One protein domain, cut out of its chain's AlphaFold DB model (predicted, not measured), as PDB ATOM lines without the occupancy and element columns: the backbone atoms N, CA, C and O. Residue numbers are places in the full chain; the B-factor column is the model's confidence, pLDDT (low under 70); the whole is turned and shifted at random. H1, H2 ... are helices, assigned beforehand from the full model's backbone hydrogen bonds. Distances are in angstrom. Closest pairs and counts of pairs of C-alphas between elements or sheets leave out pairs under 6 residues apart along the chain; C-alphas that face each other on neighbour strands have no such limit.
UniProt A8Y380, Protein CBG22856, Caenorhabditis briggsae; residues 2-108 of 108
ATOM      1  N   TYR A   2      34.748 -20.337  40.942       46.00
ATOM      2  CA  TYR A   2      34.678 -21.211  39.755       46.00
ATOM      3  C   TYR A   2      34.236 -22.670  40.026       46.00
ATOM      4  O   TYR A   2      33.468 -23.208  39.238       46.00
ATOM      5  N   ASN A   3      34.603 -23.286  41.160       49.84
ATOM      6  CA  ASN A   3      34.212 -24.683  41.448       49.84
ATOM      7  C   ASN A   3      32.716 -24.896  41.710       49.84
ATOM      8  O   ASN A   3      32.204 -25.977  41.442       49.84
ATOM      9  N   ASN A   4      31.991 -23.889  42.209       54.34
ATOM     10  CA  ASN A   4      30.543 -24.023  42.375       54.34
ATOM     11  C   ASN A   4      29.821 -23.897  41.026       54.34
ATOM     12  O   ASN A   4      28.843 -24.601  40.797       54.34
ATOM     13  N   LEU A   5      30.334 -23.062  40.113       59.53
ATOM     14  CA  LEU A   5      29.759 -22.864  38.781       59.53
ATOM     15  C   LEU A   5      29.664 -24.178  37.990       59.53
ATOM     16  O   LEU A   5      28.673 -24.393  37.310       59.53
ATOM     17  N   LEU A   6      30.661 -25.059  38.116       60.22
ATOM     18  CA  LEU A   6      30.705 -26.362  37.440       60.22
ATOM     19  C   LEU A   6      29.637 -27.340  37.954       60.22
ATOM     20  O   LEU A   6      28.972 -28.001  37.171       60.22
ATOM     21  N   ILE A   7      29.404 -27.389  39.265       63.84
ATOM     22  CA  ILE A   7      28.362 -28.255  39.845       63.84
ATOM     23  C   ILE A   7      26.987 -27.740  39.446       63.84
ATOM     24  O   ILE A   7      26.110 -28.510  39.069       63.84
ATOM     25  N   TYR A   8      26.794 -26.425  39.536       64.12
ATOM     26  CA  TYR A   8      25.528 -25.801  39.199       64.12
ATOM     27  C   TYR A   8      25.275 -25.774  37.699       64.12
ATOM     28  O   TYR A   8      24.115 -25.804  37.322       64.12
ATOM     29  N   SER A   9      26.300 -25.775  36.845       61.28
ATOM     30  CA  SER A   9      26.119 -25.986  35.410       61.28
ATOM     31  C   SER A   9      25.748 -27.437  35.119       61.28
ATOM     32  O   SER A   9      24.850 -27.659  34.318       61.28
ATOM     33  N   THR A  10      26.323 -28.420  35.819       61.94
ATOM     34  CA  THR A  10      25.873 -29.817  35.734       61.94
ATOM     35  C   THR A  10      24.425 -29.954  36.206       61.94
ATOM     36  O   THR A  10      23.622 -30.545  35.498       61.94
ATOM     37  N   ILE A  11      24.042 -29.335  37.329       64.50
ATOM     38  CA  ILE A  11      22.646 -29.300  37.801       64.50
ATOM     39  C   ILE A  11      21.746 -28.537  36.817       64.50
ATOM     40  O   ILE A  11      20.659 -29.004  36.503       64.50
ATOM     41  N   ALA A  12      22.191 -27.409  36.265       60.94
ATOM     42  CA  ALA A  12      21.447 -26.664  35.250       60.94
ATOM     43  C   ALA A  12      21.243 -27.507  33.986       60.94
ATOM     44  O   ALA A  12      20.160 -27.489  33.421       60.94
ATOM     45  N   VAL A  13      22.245 -28.281  33.563       56.50
ATOM     46  CA  VAL A  13      22.162 -29.208  32.424       56.50
ATOM     47  C   VAL A  13      21.262 -30.405  32.730       56.50
ATOM     48  O   VAL A  13      20.564 -30.859  31.830       56.50
ATOM     49  N   LEU A  14      21.244 -30.903  33.971       54.72
ATOM     50  CA  LEU A  14      20.298 -31.938  34.414       54.72
ATOM     51  C   LEU A  14      18.852 -31.450  34.310       54.72
ATOM     52  O   LEU A  14      17.956 -32.216  33.987       54.72
ATOM     53  N   VAL A  15      18.639 -30.163  34.568       53.62
ATOM     54  CA  VAL A  15      17.315 -29.558  34.605       53.62
ATOM     55  C   VAL A  15      16.880 -29.076  33.206       53.62
ATOM     56  O   VAL A  15      15.742 -29.301  32.811       53.62
ATOM     57  N   ILE A  16      17.772 -28.490  32.400       48.03
ATOM     58  CA  ILE A  16      17.488 -27.950  31.058       48.03
ATOM     59  C   ILE A  16      17.502 -29.082  30.015       48.03
ATOM     60  O   ILE A  16      18.547 -29.467  29.491       48.03
ATOM     61  N   GLY A  17      16.314 -29.592  29.681       44.94
ATOM     62  CA  GLY A  17      16.086 -30.657  28.698       44.94
ATOM     63  C   GLY A  17      16.513 -30.320  27.261       44.94
ATOM     64  O   GLY A  17      15.685 -29.993  26.412       44.94
ATOM     65  N   ALA A  18      17.806 -30.448  26.957       38.47
ATOM     66  CA  ALA A  18      18.326 -30.461  25.592       38.47
ATOM     67  C   ALA A  18      18.060 -31.827  24.911       38.47
ATOM     68  O   ALA A  18      18.147 -32.867  25.566       38.47
ATOM     69  N   PRO A  19      17.799 -31.872  23.590       39.12
ATOM     70  CA  PRO A  19      17.258 -33.054  22.904       39.12
ATOM     71  C   PRO A  19      18.198 -34.272  22.783       39.12
ATOM     72  O   PRO A  19      17.757 -35.305  22.285       39.12
ATOM     73  N   SER A  20      19.463 -34.193  23.220       39.00
ATOM     74  CA  SER A  20      20.485 -35.219  22.919       39.00
ATOM     75  C   SER A  20      21.302 -35.713  24.125       39.00
ATOM     76  O   SER A  20      22.422 -36.189  23.943       39.00
ATOM     77  N   ARG A  21      20.797 -35.610  25.360       42.56
ATOM     78  CA  ARG A  21      21.445 -36.182  26.562       42.56
ATOM     79  C   ARG A  21      20.454 -37.044  27.358       42.56
ATOM     80  O   ARG A  21      19.253 -36.889  27.130       42.56
ATOM     81  N   PRO A  22      20.918 -37.970  28.228       35.94
ATOM     82  CA  PRO A  22      20.024 -38.822  29.008       35.94
ATOM     83  C   PRO A  22      19.068 -37.918  29.778       35.94
ATOM     84  O   PRO A  22      19.516 -37.013  30.483       35.94
ATOM     85  N   LYS A  23      17.764 -38.103  29.567       37.62
ATOM     86  CA  LYS A  23      16.724 -37.373  30.285       37.62
ATOM     87  C   LYS A  23      16.830 -37.733  31.764       37.62
ATOM     88  O   LYS A  23      16.265 -38.735  32.176       37.62
ATOM     89  N   LEU A  24      17.525 -36.921  32.549       46.97
ATOM     90  CA  LEU A  24      17.266 -36.877  33.980       46.97
ATOM     91  C   LEU A  24      15.996 -36.044  34.139       46.97
ATOM     92  O   LEU A  24      16.027 -34.819  34.210       46.97
ATOM     93  N   GLU A  25      14.848 -36.717  34.043       53.88
ATOM     94  CA  GLU A  25      13.542 -36.109  34.290       53.88
ATOM     95  C   GLU A  25      13.545 -35.496  35.700       53.88
ATOM     96  O   GLU A  25      14.283 -35.947  36.579       53.88
ATOM     97  N   GLY A  26      12.733 -34.459  35.947       61.62
ATOM     98  CA  GLY A  26      12.664 -33.807  37.265       61.62
ATOM     99  C   GLY A  26      12.464 -34.788  38.430       61.62
ATOM    100  O   GLY A  26      12.829 -34.479  39.561       61.62
ATOM    101  N   ASP A  27      11.965 -35.989  38.145       70.06
ATOM    102  CA  ASP A  27      11.786 -37.095  39.078       70.06
ATOM    103  C   ASP A  27      13.097 -37.753  39.540       70.06
ATOM    104  O   ASP A  27      13.194 -38.144  40.702       70.06
ATOM    105  N   GLU A  28      14.144 -37.807  38.712       74.12
ATOM    106  CA  GLU A  28      15.457 -38.309  39.137       74.12
ATOM    107  C   GLU A  28      16.175 -37.287  40.026       74.12
ATOM    108  O   GLU A  28      16.711 -37.643  41.075       74.12
ATOM    109  N   TYR A  29      16.092 -35.993  39.692       78.44
ATOM    110  CA  TYR A  29      16.595 -34.929  40.568       78.44
ATOM    111  C   TYR A  29      15.841 -34.899  41.908       78.44
ATOM    112  O   TYR A  29      16.456 -34.803  42.972       78.44
ATOM    113  N   ARG A  30      14.513 -35.073  41.886       83.75
ATOM    114  CA  ARG A  30      13.695 -35.265  43.096       83.75
ATOM    115  C   ARG A  30      14.154 -36.465  43.913       83.75
ATOM    116  O   ARG A  30      14.285 -36.344  45.133       83.75
ATOM    117  N   ALA A  31      14.384 -37.606  43.268       86.38
ATOM    118  CA  ALA A  31      14.811 -38.830  43.931       86.38
ATOM    119  C   ALA A  31      16.184 -38.658  44.590       86.38
ATOM    120  O   ALA A  31      16.352 -39.038  45.746       86.38
ATOM    121  N   GLU A  32      17.137 -38.020  43.909       86.94
ATOM    122  CA  GLU A  32      18.460 -37.732  44.463       86.94
ATOM    123  C   GLU A  32      18.396 -36.801  45.678       86.94
ATOM    124  O   GLU A  32      19.025 -37.084  46.699       86.94
ATOM    125  N   LEU A  33      17.616 -35.717  45.608       88.69
ATOM    126  CA  LEU A  33      17.453 -34.791  46.732       88.69
ATOM    127  C   LEU A  33      16.727 -35.451  47.916       88.69
ATOM    128  O   LEU A  33      17.103 -35.248  49.071       88.69
ATOM    129  N   THR A  34      15.722 -36.281  47.636       91.12
ATOM    130  CA  THR A  34      15.005 -37.048  48.667       91.12
ATOM    131  C   THR A  34      15.937 -38.063  49.328       91.12
ATOM    132  O   THR A  34      15.987 -38.152  50.554       91.12
ATOM    133  N   ALA A  35      16.737 -38.785  48.541       91.12
ATOM    134  CA  ALA A  35      17.737 -39.728  49.041       91.12
ATOM    135  C   ALA A  35      18.861 -39.033  49.827       91.12
ATOM    136  O   ALA A  35      19.427 -39.624  50.745       91.12
ATOM    137  N   ALA A  36      19.161 -37.771  49.508       90.31
ATOM    138  CA  ALA A  36      20.077 -36.933  50.278       90.31
ATOM    139  C   ALA A  36      19.495 -36.462  51.624       90.31
ATOM    140  O   ALA A  36      20.213 -35.851  52.415       90.31
ATOM    141  N   GLY A  37      18.222 -36.758  51.906       92.81
ATOM    142  CA  GLY A  37      17.573 -36.461  53.180       92.81
ATOM    143  C   GLY A  37      16.935 -35.076  53.253       92.81
ATOM    144  O   GLY A  37      16.650 -34.610  54.355       92.81
ATOM    145  N   LEU A  38      16.713 -34.411  52.114       94.81
ATOM    146  CA  LEU A  38      15.955 -33.163  52.091       94.81
ATOM    147  C   LEU A  38      14.464 -33.432  52.326       94.81
ATOM    148  O   LEU A  38      13.892 -34.400  51.821       94.81
ATOM    149  N   SER A  39      13.811 -32.521  53.044       95.00
ATOM    150  CA  SER A  39      12.359 -32.534  53.200       95.00
ATOM    151  C   SER A  39      11.644 -32.342  51.860       95.00
ATOM    152  O   SER A  39      12.107 -31.601  50.992       95.00
ATOM    153  N   ILE A  40      10.455 -32.937  51.714       92.25
ATOM    154  CA  ILE A  40       9.632 -32.840  50.491       92.25
ATOM    155  C   ILE A  40       9.418 -31.378  50.072       92.25
ATOM    156  O   ILE A  40       9.503 -31.048  48.893       92.25
ATOM    157  N   LYS A  41       9.193 -30.477  51.037       92.75
ATOM    158  CA  LYS A  41       9.018 -29.043  50.768       92.75
ATOM    159  C   LYS A  41      10.270 -28.423  50.138       92.75
ATOM    160  O   LYS A  41      10.151 -27.648  49.189       92.75
ATOM    161  N   SER A  42      11.448 -28.752  50.663       92.50
ATOM    162  CA  SER A  42      12.728 -28.272  50.137       92.50
ATOM    163  C   SER A  42      13.027 -28.873  48.763       92.50
ATOM    164  O   SER A  42      13.438 -28.142  47.865       92.50
ATOM    165  N   VAL A  43      12.733 -30.163  48.562       91.44
ATOM    166  CA  VAL A  43      12.851 -30.842  47.262       91.44
ATOM    167  C   VAL A  43      11.981 -30.161  46.203       91.44
ATOM    168  O   VAL A  43      12.497 -29.723  45.178       91.44
ATOM    169  N   GLU A  44      10.681 -30.001  46.457       89.44
ATOM    170  CA  GLU A  44       9.760 -29.365  45.505       89.44
ATOM    171  C   GLU A  44      10.150 -27.910  45.205       89.44
ATOM    172  O   GLU A  44      10.043 -27.451  44.067       89.44
ATOM    173  N   GLY A  45      10.654 -27.182  46.205       89.81
ATOM    174  CA  GLY A  45      11.166 -25.828  46.011       89.81
ATOM    175  C   GLY A  45      12.375 -25.777  45.075       89.81
ATOM    176  O   GLY A  45      12.390 -24.967  44.148       89.81
ATOM    177  N   LEU A  46      13.352 -26.668  45.263       90.06
ATOM    178  CA  LEU A  46      14.537 -26.768  44.402       90.06
ATOM    179  C   LEU A  46      14.175 -27.170  42.970       90.06
ATOM    180  O   LEU A  46      14.669 -26.571  42.016       90.06
ATOM    181  N   VAL A  47      13.261 -28.127  42.810       87.06
ATOM    182  CA  VAL A  47      12.757 -28.555  41.495       87.06
ATOM    183  C   VAL A  47      12.068 -27.398  40.778       87.06
ATOM    184  O   VAL A  47      12.310 -27.172  39.594       87.06
ATOM    185  N   LYS A  48      11.257 -26.614  41.496       86.62
ATOM    186  CA  LYS A  48      10.584 -25.437  40.935       86.62
ATOM    187  C   LYS A  48      11.566 -24.339  40.522       86.62
ATOM    188  O   LYS A  48      11.367 -23.716  39.479       86.62
ATOM    189  N   ILE A  49      12.605 -24.090  41.321       87.88
ATOM    190  CA  ILE A  49      13.676 -23.139  40.980       87.88
ATOM    191  C   ILE A  49      14.389 -23.594  39.709       87.88
ATOM    192  O   ILE A  49      14.565 -22.800  38.788       87.88
ATOM    193  N   GLY A  50      14.719 -24.883  39.638       83.44
ATOM    194  CA  GLY A  50      15.279 -25.500  38.449       83.44
ATOM    195  C   GLY A  50      14.396 -25.290  37.218       83.44
ATOM    196  O   GLY A  50      14.858 -24.717  36.237       83.44
ATOM    197  N   ALA A  51      13.122 -25.683  37.283       82.25
ATOM    198  CA  ALA A  51      12.175 -25.520  36.179       82.25
ATOM    199  C   ALA A  51      12.054 -24.055  35.724       82.25
ATOM    200  O   ALA A  51      12.117 -23.766  34.532       82.25
ATOM    201  N   SER A  52      11.987 -23.121  36.679       84.44
ATOM    202  CA  SER A  52      11.939 -21.682  36.383       84.44
ATOM    203  C   SER A  52      13.205 -21.200  35.667       84.44
ATOM    204  O   SER A  52      13.122 -20.343  34.793       84.44
ATOM    205  N   ALA A  53      14.375 -21.759  35.994       83.31
ATOM    206  CA  ALA A  53      15.623 -21.433  35.310       83.31
ATOM    207  C   ALA A  53      15.659 -21.957  33.863       83.31
ATOM    208  O   ALA A  53      16.231 -21.288  33.005       83.31
ATOM    209  N   ILE A  54      15.021 -23.099  33.567       80.12
ATOM    210  CA  ILE A  54      14.836 -23.573  32.180       80.12
ATOM    211  C   ILE A  54      13.976 -22.583  31.409       80.12
ATOM    212  O   ILE A  54      14.358 -22.157  30.318       80.12
ATOM    213  N   ASP A  55      12.828 -22.218  31.979       82.38
ATOM    214  CA  ASP A  55      11.879 -21.307  31.348       82.38
ATOM    215  C   ASP A  55      12.533 -19.944  31.106       82.38
ATOM    216  O   ASP A  55      12.421 -19.387  30.013       82.38
ATOM    217  N   ASP A  56      13.284 -19.433  32.086       82.06
ATOM    218  CA  ASP A  56      14.072 -18.208  31.956       82.06
ATOM    219  C   ASP A  56      15.136 -18.334  30.858       82.06
ATOM    220  O   ASP A  56      15.230 -17.451  30.005       82.06
ATOM    221  N   PHE A  57      15.892 -19.435  30.816       81.44
ATOM    222  CA  PHE A  57      16.936 -19.637  29.810       81.44
ATOM    223  C   PHE A  57      16.372 -19.798  28.392       81.44
ATOM    224  O   PHE A  57      16.970 -19.324  27.424       81.44
ATOM    225  N   SER A  58      15.186 -20.399  28.250       81.31
ATOM    226  CA  SER A  58      14.521 -20.576  26.953       81.31
ATOM    227  C   SER A  58      14.231 -19.246  26.238       81.31
ATOM    228  O   SER A  58      14.186 -19.200  25.005       81.31
ATOM    229  N   LYS A  59      14.120 -18.141  26.993       86.00
ATOM    230  CA  LYS A  59      13.890 -16.783  26.472       86.00
ATOM    231  C   LYS A  59      15.050 -16.272  25.616       86.00
ATOM    232  O   LYS A  59      14.832 -15.415  24.765       86.00
ATOM    233  N   TYR A  60      16.257 -16.814  25.789       81.94
ATOM    234  CA  TYR A  60      17.421 -16.465  24.968       81.94
ATOM    235  C   TYR A  60      17.420 -17.141  23.582       81.94
ATOM    236  O   TYR A  60      18.303 -16.876  22.766       81.94
ATOM    237  N   GLY A  61      16.429 -17.988  23.284       78.38
ATOM    238  CA  GLY A  61      16.265 -18.631  21.984       78.38
ATOM    239  C   GLY A  61      17.206 -19.818  21.753       78.38
ATOM    240  O   GLY A  61      17.789 -20.376  22.677       78.38
ATOM    241  N   LYS A  62      17.331 -20.249  20.491       79.38
ATOM    242  CA  LYS A  62      18.057 -21.484  20.116       79.38
ATOM    243  C   LYS A  62      19.583 -21.349  20.129       79.38
ATOM    244  O   LYS A  62      20.275 -22.362  20.150       79.38
ATOM    245  N   THR A  63      20.100 -20.124  20.080       79.56
ATOM    246  CA  THR A  63      21.540 -19.825  20.012       79.56
ATOM    247  C   THR A  63      21.914 -18.783  21.071       79.56
ATOM    248  O   THR A  63      22.251 -17.649  20.720       79.56
ATOM    249  N   PRO A  64      21.803 -19.123  22.367       83.00
ATOM    250  CA  PRO A  64      22.199 -18.224  23.444       83.00
ATOM    251  C   PRO A  64      23.711 -17.964  23.398       83.00
ATOM    252  O   PRO A  64      24.496 -18.860  23.084       83.00
ATOM    253  N   SER A  65      24.126 -16.735  23.718       87.38
ATOM    254  CA  SER A  65      25.543 -16.407  23.883       87.38
ATOM    255  C   SER A  65      26.108 -17.053  25.155       87.38
ATOM    256  O   SER A  65      25.367 -17.475  26.049       87.38
ATOM    257  N   PHE A  66      27.438 -17.096  25.268       83.75
ATOM    258  CA  PHE A  66      28.098 -17.514  26.507       83.75
ATOM    259  C   PHE A  66      27.689 -16.637  27.703       83.75
ATOM    260  O   PHE A  66      27.469 -17.157  28.793       83.75
ATOM    261  N   GLU A  67      27.527 -15.329  27.491       88.44
ATOM    262  CA  GLU A  67      27.076 -14.392  28.527       88.44
ATOM    263  C   GLU A  67      25.658 -14.719  29.013       88.44
ATOM    264  O   GLU A  67      25.439 -14.781  30.219       88.44
ATOM    265  N   ASN A  68      24.731 -15.043  28.103       84.69
ATOM    266  CA  ASN A  68      23.367 -15.455  28.460       84.69
ATOM    267  C   ASN A  68      23.365 -16.746  29.298       84.69
ATOM    268  O   ASN A  68      22.610 -16.879  30.261       84.69
ATOM    269  N   ALA A  69      24.221 -17.711  28.943       80.56
ATOM    270  CA  ALA A  69      24.371 -18.946  29.709       80.56
ATOM    271  C   ALA A  69      24.978 -18.691  31.096       80.56
ATOM    272  O   ALA A  69      24.504 -19.245  32.090       80.56
ATOM    273  N   LEU A  70      25.996 -17.829  31.181       83.81
ATOM    274  CA  LEU A  70      26.616 -17.446  32.446       83.81
ATOM    275  C   LEU A  70      25.624 -16.716  33.360       83.81
ATOM    276  O   LEU A  70      25.573 -17.013  34.555       83.81
ATOM    277  N   GLU A  71      24.823 -15.805  32.812       86.31
ATOM    278  CA  GLU A  71      23.774 -15.093  33.542       86.31
ATOM    279  C   GLU A  71      22.725 -16.067  34.091       86.31
ATOM    280  O   GLU A  71      22.445 -16.055  35.291       86.31
ATOM    281  N   ALA A  72      22.207 -16.968  33.250       83.88
ATOM    282  CA  ALA A  72      21.192 -17.941  33.650       83.88
ATOM    283  C   ALA A  72      21.684 -18.888  34.754       83.88
ATOM    284  O   ALA A  72      20.987 -19.098  35.751       83.88
ATOM    285  N   VAL A  73      22.908 -19.411  34.628       81.44
ATOM    286  CA  VAL A  73      23.509 -20.258  35.668       81.44
ATOM    287  C   VAL A  73      23.747 -19.450  36.943       81.44
ATOM    288  O   VAL A  73      23.392 -19.906  38.026       81.44
ATOM    289  N   THR A  74      24.280 -18.230  36.850       84.81
ATOM    290  CA  THR A  74      24.516 -17.376  38.029       84.81
ATOM    291  C   THR A  74      23.215 -17.059  38.765       84.81
ATOM    292  O   THR A  74      23.171 -17.091  40.000       84.81
ATOM    293  N   LYS A  75      22.131 -16.806  38.026       87.50
ATOM    294  CA  LYS A  75      20.801 -16.592  38.595       87.50
ATOM    295  C   LYS A  75      20.281 -17.845  39.299       87.50
ATOM    296  O   LYS A  75      19.867 -17.743  40.452       87.50
ATOM    297  N   LEU A  76      20.373 -19.016  38.663       87.00
ATOM    298  CA  LEU A  76      19.986 -20.297  39.268       87.00
ATOM    299  C   LEU A  76      20.714 -20.540  40.599       87.00
ATOM    300  O   LEU A  76      20.087 -20.928  41.586       87.00
ATOM    301  N   ILE A  77      22.023 -20.269  40.643       86.69
ATOM    302  CA  ILE A  77      22.832 -20.362  41.866       86.69
ATOM    303  C   ILE A  77      22.278 -19.428  42.937       86.69
ATOM    304  O   ILE A  77      21.997 -19.861  44.053       86.69
ATOM    305  N   SER A  78      22.093 -18.152  42.593       90.44
ATOM    306  CA  SER A  78      21.625 -17.139  43.538       90.44
ATOM    307  C   SER A  78      20.253 -17.483  44.118       90.44
ATOM    308  O   SER A  78      20.052 -17.377  45.329       90.44
ATOM    309  N   ASP A  79      19.319 -17.918  43.275       90.56
ATOM    310  CA  ASP A  79      17.956 -18.262  43.682       90.56
ATOM    311  C   ASP A  79      17.946 -19.511  44.573       90.56
ATOM    312  O   ASP A  79      17.283 -19.527  45.614       90.56
ATOM    313  N   THR A  80      18.762 -20.513  44.236       90.56
ATOM    314  CA  THR A  80      18.938 -21.728  45.041       90.56
ATOM    315  C   THR A  80      19.543 -21.421  46.411       90.56
ATOM    316  O   THR A  80      19.031 -21.874  47.435       90.56
ATOM    317  N   GLU A  81      20.600 -20.607  46.468       89.75
ATOM    318  CA  GLU A  81      21.238 -20.212  47.728       89.75
ATOM    319  C   GLU A  81      20.294 -19.400  48.620       89.75
ATOM    320  O   GLU A  81      20.220 -19.643  49.827       89.75
ATOM    321  N   LYS A  82      19.552 -18.444  48.044       94.88
ATOM    322  CA  LYS A  82      18.544 -17.664  48.778       94.88
ATOM    323  C   LYS A  82      17.452 -18.567  49.334       94.88
ATOM    324  O   LYS A  82      17.092 -18.424  50.500       94.88
ATOM    325  N   PHE A  83      16.953 -19.502  48.531       94.56
ATOM    326  CA  PHE A  83      15.928 -20.446  48.958       94.56
ATOM    327  C   PHE A  83      16.412 -21.345  50.097       94.56
ATOM    328  O   PHE A  83      15.714 -21.477  51.105       94.56
ATOM    329  N   MET A  84      17.609 -21.924  49.971       94.00
ATOM    330  CA  MET A  84      18.143 -22.853  50.967       94.00
ATOM    331  C   MET A  84      18.444 -22.178  52.304       94.00
ATOM    332  O   MET A  84      18.174 -22.772  53.343       94.00
ATOM    333  N   LYS A  85      18.890 -20.914  52.307       93.12
ATOM    334  CA  LYS A  85      19.082 -20.129  53.544       93.12
ATOM    335  C   LYS A  85      17.803 -19.952  54.370       93.12
ATOM    336  O   LYS A  85      17.896 -19.684  55.563       93.12
ATOM    337  N   LEU A  86      16.629 -20.086  53.750       95.31
ATOM    338  CA  LEU A  86      15.327 -19.988  54.420       95.31
ATOM    339  C   LEU A  86      14.784 -21.346  54.894       95.31
ATOM    340  O   LEU A  86      13.757 -21.381  55.572       95.31
ATOM    341  N   GLN A  87      15.430 -22.458  54.530       94.56
ATOM    342  CA  GLN A  87      15.018 -23.793  54.967       94.56
ATOM    343  C   GLN A  87      15.579 -24.125  56.353       94.56
ATOM    344  O   GLN A  87      16.386 -23.389  56.919       94.56
ATOM    345  N   THR A  88      15.150 -25.260  56.903       95.62
ATOM    346  CA  THR A  88      15.643 -25.763  58.191       95.62
ATOM    347  C   THR A  88      17.148 -26.050  58.150       95.62
ATOM    348  O   THR A  88      17.698 -26.364  57.094       95.62
ATOM    349  N   GLU A  89      17.826 -26.016  59.302       95.00
ATOM    350  CA  GLU A  89      19.252 -26.381  59.370       95.00
ATOM    351  C   GLU A  89      19.525 -27.802  58.860       95.00
ATOM    352  O   GLU A  89      20.581 -28.059  58.283       95.00
ATOM    353  N   SER A  90      18.577 -28.722  59.072       93.81
ATOM    354  CA  SER A  90      18.672 -30.095  58.574       93.81
ATOM    355  C   SER A  90      18.713 -30.123  57.048       93.81
ATOM    356  O   SER A  90      19.616 -30.724  56.472       93.81
ATOM    357  N   ASP A  91      17.790 -29.415  56.393       93.62
ATOM    358  CA  ASP A  91      17.740 -29.335  54.931       93.62
ATOM    359  C   ASP A  91      18.960 -28.606  54.356       93.62
ATOM    360  O   ASP A  91      19.506 -29.020  53.335       93.62
ATOM    361  N   GLN A  92      19.436 -27.551  55.024       93.12
ATOM    362  CA  GLN A  92      20.659 -26.851  54.624       93.12
ATOM    363  C   GLN A  92      21.880 -27.777  54.653       93.12
ATOM    364  O   GLN A  92      22.657 -27.805  53.697       93.12
ATOM    365  N   LYS A  93      22.041 -28.565  55.726       94.19
ATOM    366  CA  LYS A  93      23.139 -29.533  55.868       94.19
ATOM    367  C   LYS A  93      23.029 -30.669  54.852       94.19
ATOM    368  O   LYS A  93      24.032 -31.004  54.225       94.19
ATOM    369  N   ALA A  94      21.831 -31.221  54.664       93.69
ATOM    370  CA  ALA A  94      21.567 -32.267  53.678       93.69
ATOM    371  C   ALA A  94      21.914 -31.794  52.258       93.69
ATOM    372  O   ALA A  94      22.637 -32.471  51.526       93.69
ATOM    373  N   TYR A  95      21.490 -30.581  51.896       91.62
ATOM    374  CA  TYR A  95      21.795 -30.002  50.592       91.62
ATOM    375  C   TYR A  95      23.286 -29.698  50.408       91.62
ATOM    376  O   TYR A  95      23.848 -29.981  49.352       91.62
ATOM    377  N   ALA A  96      23.964 -29.177  51.435       90.19
ATOM    378  CA  ALA A  96      25.408 -28.963  51.383       90.19
ATOM    379  C   ALA A  96      26.172 -30.284  51.178       90.19
ATOM    380  O   ALA A  96      27.065 -30.351  50.334       90.19
ATOM    381  N   ALA A  97      25.788 -31.351  51.886       90.69
ATOM    382  CA  ALA A  97      26.377 -32.678  51.715       90.69
ATOM    383  C   ALA A  97      26.117 -33.255  50.312       90.69
ATOM    384  O   ALA A  97      27.019 -33.840  49.711       90.69
ATOM    385  N   TYR A  98      24.915 -33.046  49.767       88.62
ATOM    386  CA  TYR A  98      24.585 -33.395  48.385       88.62
ATOM    387  C   TYR A  98      25.501 -32.679  47.380       88.62
ATOM    388  O   TYR A  98      26.072 -33.330  46.502       88.62
ATOM    389  N   LEU A  99      25.717 -31.367  47.538       86.12
ATOM    390  CA  LEU A  99      26.630 -30.606  46.681       86.12
ATOM    391  C   LEU A  99      28.078 -31.100  46.798       86.12
ATOM    392  O   LEU A  99      28.748 -31.246  45.781       86.12
ATOM    393  N   GLU A 100      28.560 -31.399  48.006       85.88
ATOM    394  CA  GLU A 100      29.899 -31.972  48.217       85.88
ATOM    395  C   GLU A 100      30.057 -33.357  47.577       85.88
ATOM    396  O   GLU A 100      31.119 -33.670  47.038       85.88
ATOM    397  N   LYS A 101      29.009 -34.187  47.580       84.88
ATOM    398  CA  LYS A 101      29.016 -35.463  46.854       84.88
ATOM    399  C   LYS A 101      29.122 -35.231  45.345       84.88
ATOM    400  O   LYS A 101      30.015 -35.782  44.712       84.88
ATOM    401  N   LYS A 102      28.288 -34.348  44.787       80.50
ATOM    402  CA  LYS A 102      28.324 -34.006  43.354       80.50
ATOM    403  C   LYS A 102      29.640 -33.345  42.923       80.50
ATOM    404  O   LYS A 102      30.008 -33.470  41.761       80.50
ATOM    405  N   LYS A 103      30.361 -32.662  43.824       75.06
ATOM    406  CA  LYS A 103      31.741 -32.199  43.573       75.06
ATOM    407  C   LYS A 103      32.674 -33.375  43.331       75.06
ATOM    408  O   LYS A 103      33.296 -33.448  42.281       75.06
ATOM    409  N   LYS A 104      32.712 -34.315  44.278       76.44
ATOM    410  CA  LYS A 104      33.582 -35.498  44.209       76.44
ATOM    411  C   LYS A 104      33.299 -36.357  42.980       76.44
ATOM    412  O   LYS A 104      34.236 -36.873  42.390       76.44
ATOM    413  N   ASP A 105      32.032 -36.466  42.587       74.19
ATOM    414  CA  ASP A 105      31.632 -37.222  41.397       74.19
ATOM    415  C   ASP A 105      32.061 -36.543  40.075       74.19
ATOM    416  O   ASP A 105      32.152 -37.226  39.065       74.19
ATOM    417  N   ASN A 106      32.309 -35.224  40.064       63.44
ATOM    418  CA  ASN A 106      32.787 -34.485  38.880       63.44
ATOM    419  C   ASN A 106      34.317 -34.303  38.839       63.44
ATOM    420  O   ASN A 106      34.850 -33.988  37.777       63.44
ATOM    421  N   ASP A 107      35.004 -34.442  39.977       56.50
ATOM    422  CA  ASP A 107      36.469 -34.348  40.081       56.50
ATOM    423  C   ASP A 107      37.180 -35.707  39.846       56.50
ATOM    424  O   ASP A 107      38.409 -35.747  39.777       56.50
ATOM    425  N   ASN A 108      36.418 -36.806  39.731       42.81
ATOM    426  CA  ASN A 108      36.875 -38.166  39.393       42.81
ATOM    427  C   ASN A 108      36.686 -38.475  37.901       42.81
ATOM    428  O   ASN A 108      37.506 -39.258  37.368       42.81
TER     429      ASN A 108
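AT A GLANCE: This is residues 2 to 108 of the 108 residues of the protein "Protein CBG22856" of Caenorhabditis briggsae (UniProt A8Y380). What shape does the backbone take? H4, the longest helix, and H3 lie side by side as a hairpin, and H1 crosses this pair at about a right angle. H2 folds back along H3, while H5 slants away from the end of H4 and passes H1. What is its make-up? The 107 printed residues include five named helices, H1 to H5 in chain order, and no named strand; the class is all helix. The whole is compact, with a radius of gyration of the C-alphas of 13.5 A and spans of 40 by 31 by 27 A.

HOW THE PARTS SIT: How does the longest helix stand to its neighbour? H4, residues 66 to 85, and H3, residues 40 to 58, form a helical hairpin and touch at a shallow tilt of 18 degrees, opposite ways; their closest C-alphas, of Phe 57 and Ala 72, are 6.0 A apart. What else touches this pair? H1, residues 2 to 15, is about perpendicular to both at 89 degrees; its closest C-alphas are Ser 9 to Val 73 of H4, 6.3 A, and, touching H3 with residues 12 to 15 alone, Val 15 to Gly 50, 5.9 A. H2, residues 26 to 35, forms a helical hairpin with H3, which touches it with residues 40 to 47 alone, at a shallow tilt of 34 degrees, only just short of steep, opposite ways; the C-alphas of Leu 33 and Val 43 are closest, 6.1 A apart. H5, residues 89 to 107, touches H4 only at the corner, and only just, with 3 pairs of C-alphas within 8 A, the closest Met 84 and Gln 92 at 6.0 A. Does H5 touch H1? Yes, about perpendicular at 83 degrees and with residue 7 alone of H1; the C-alphas of Ile 7 and Lys 103 are closest, 6.4 A. Are the helix backbones complete? Every O i to N i+4 pair is within hydrogen-bond range in H2, H3, H4 and H5, and 8 of 10 are in H1.

IN THESE COORDINATES: Where does H4 run? H4 begins at C-alpha 66 at (28.098, -17.514, 26.507) and ends at C-alpha 85 at (19.082, -20.129, 53.544), 28.6 A from first to last C-alpha. How long are the others? H5 spans 27.1 A, H3 27.0 A, H1 19.9 A and H2 14.1 A.

THE WHOLE: Is it continuous? The printed part has no cut, and no link is long. What stands free, and where is confidence low? Residues 61 to 67 stand free; pLDDT is under 70 at residues 2 to 26 and 106 to 108.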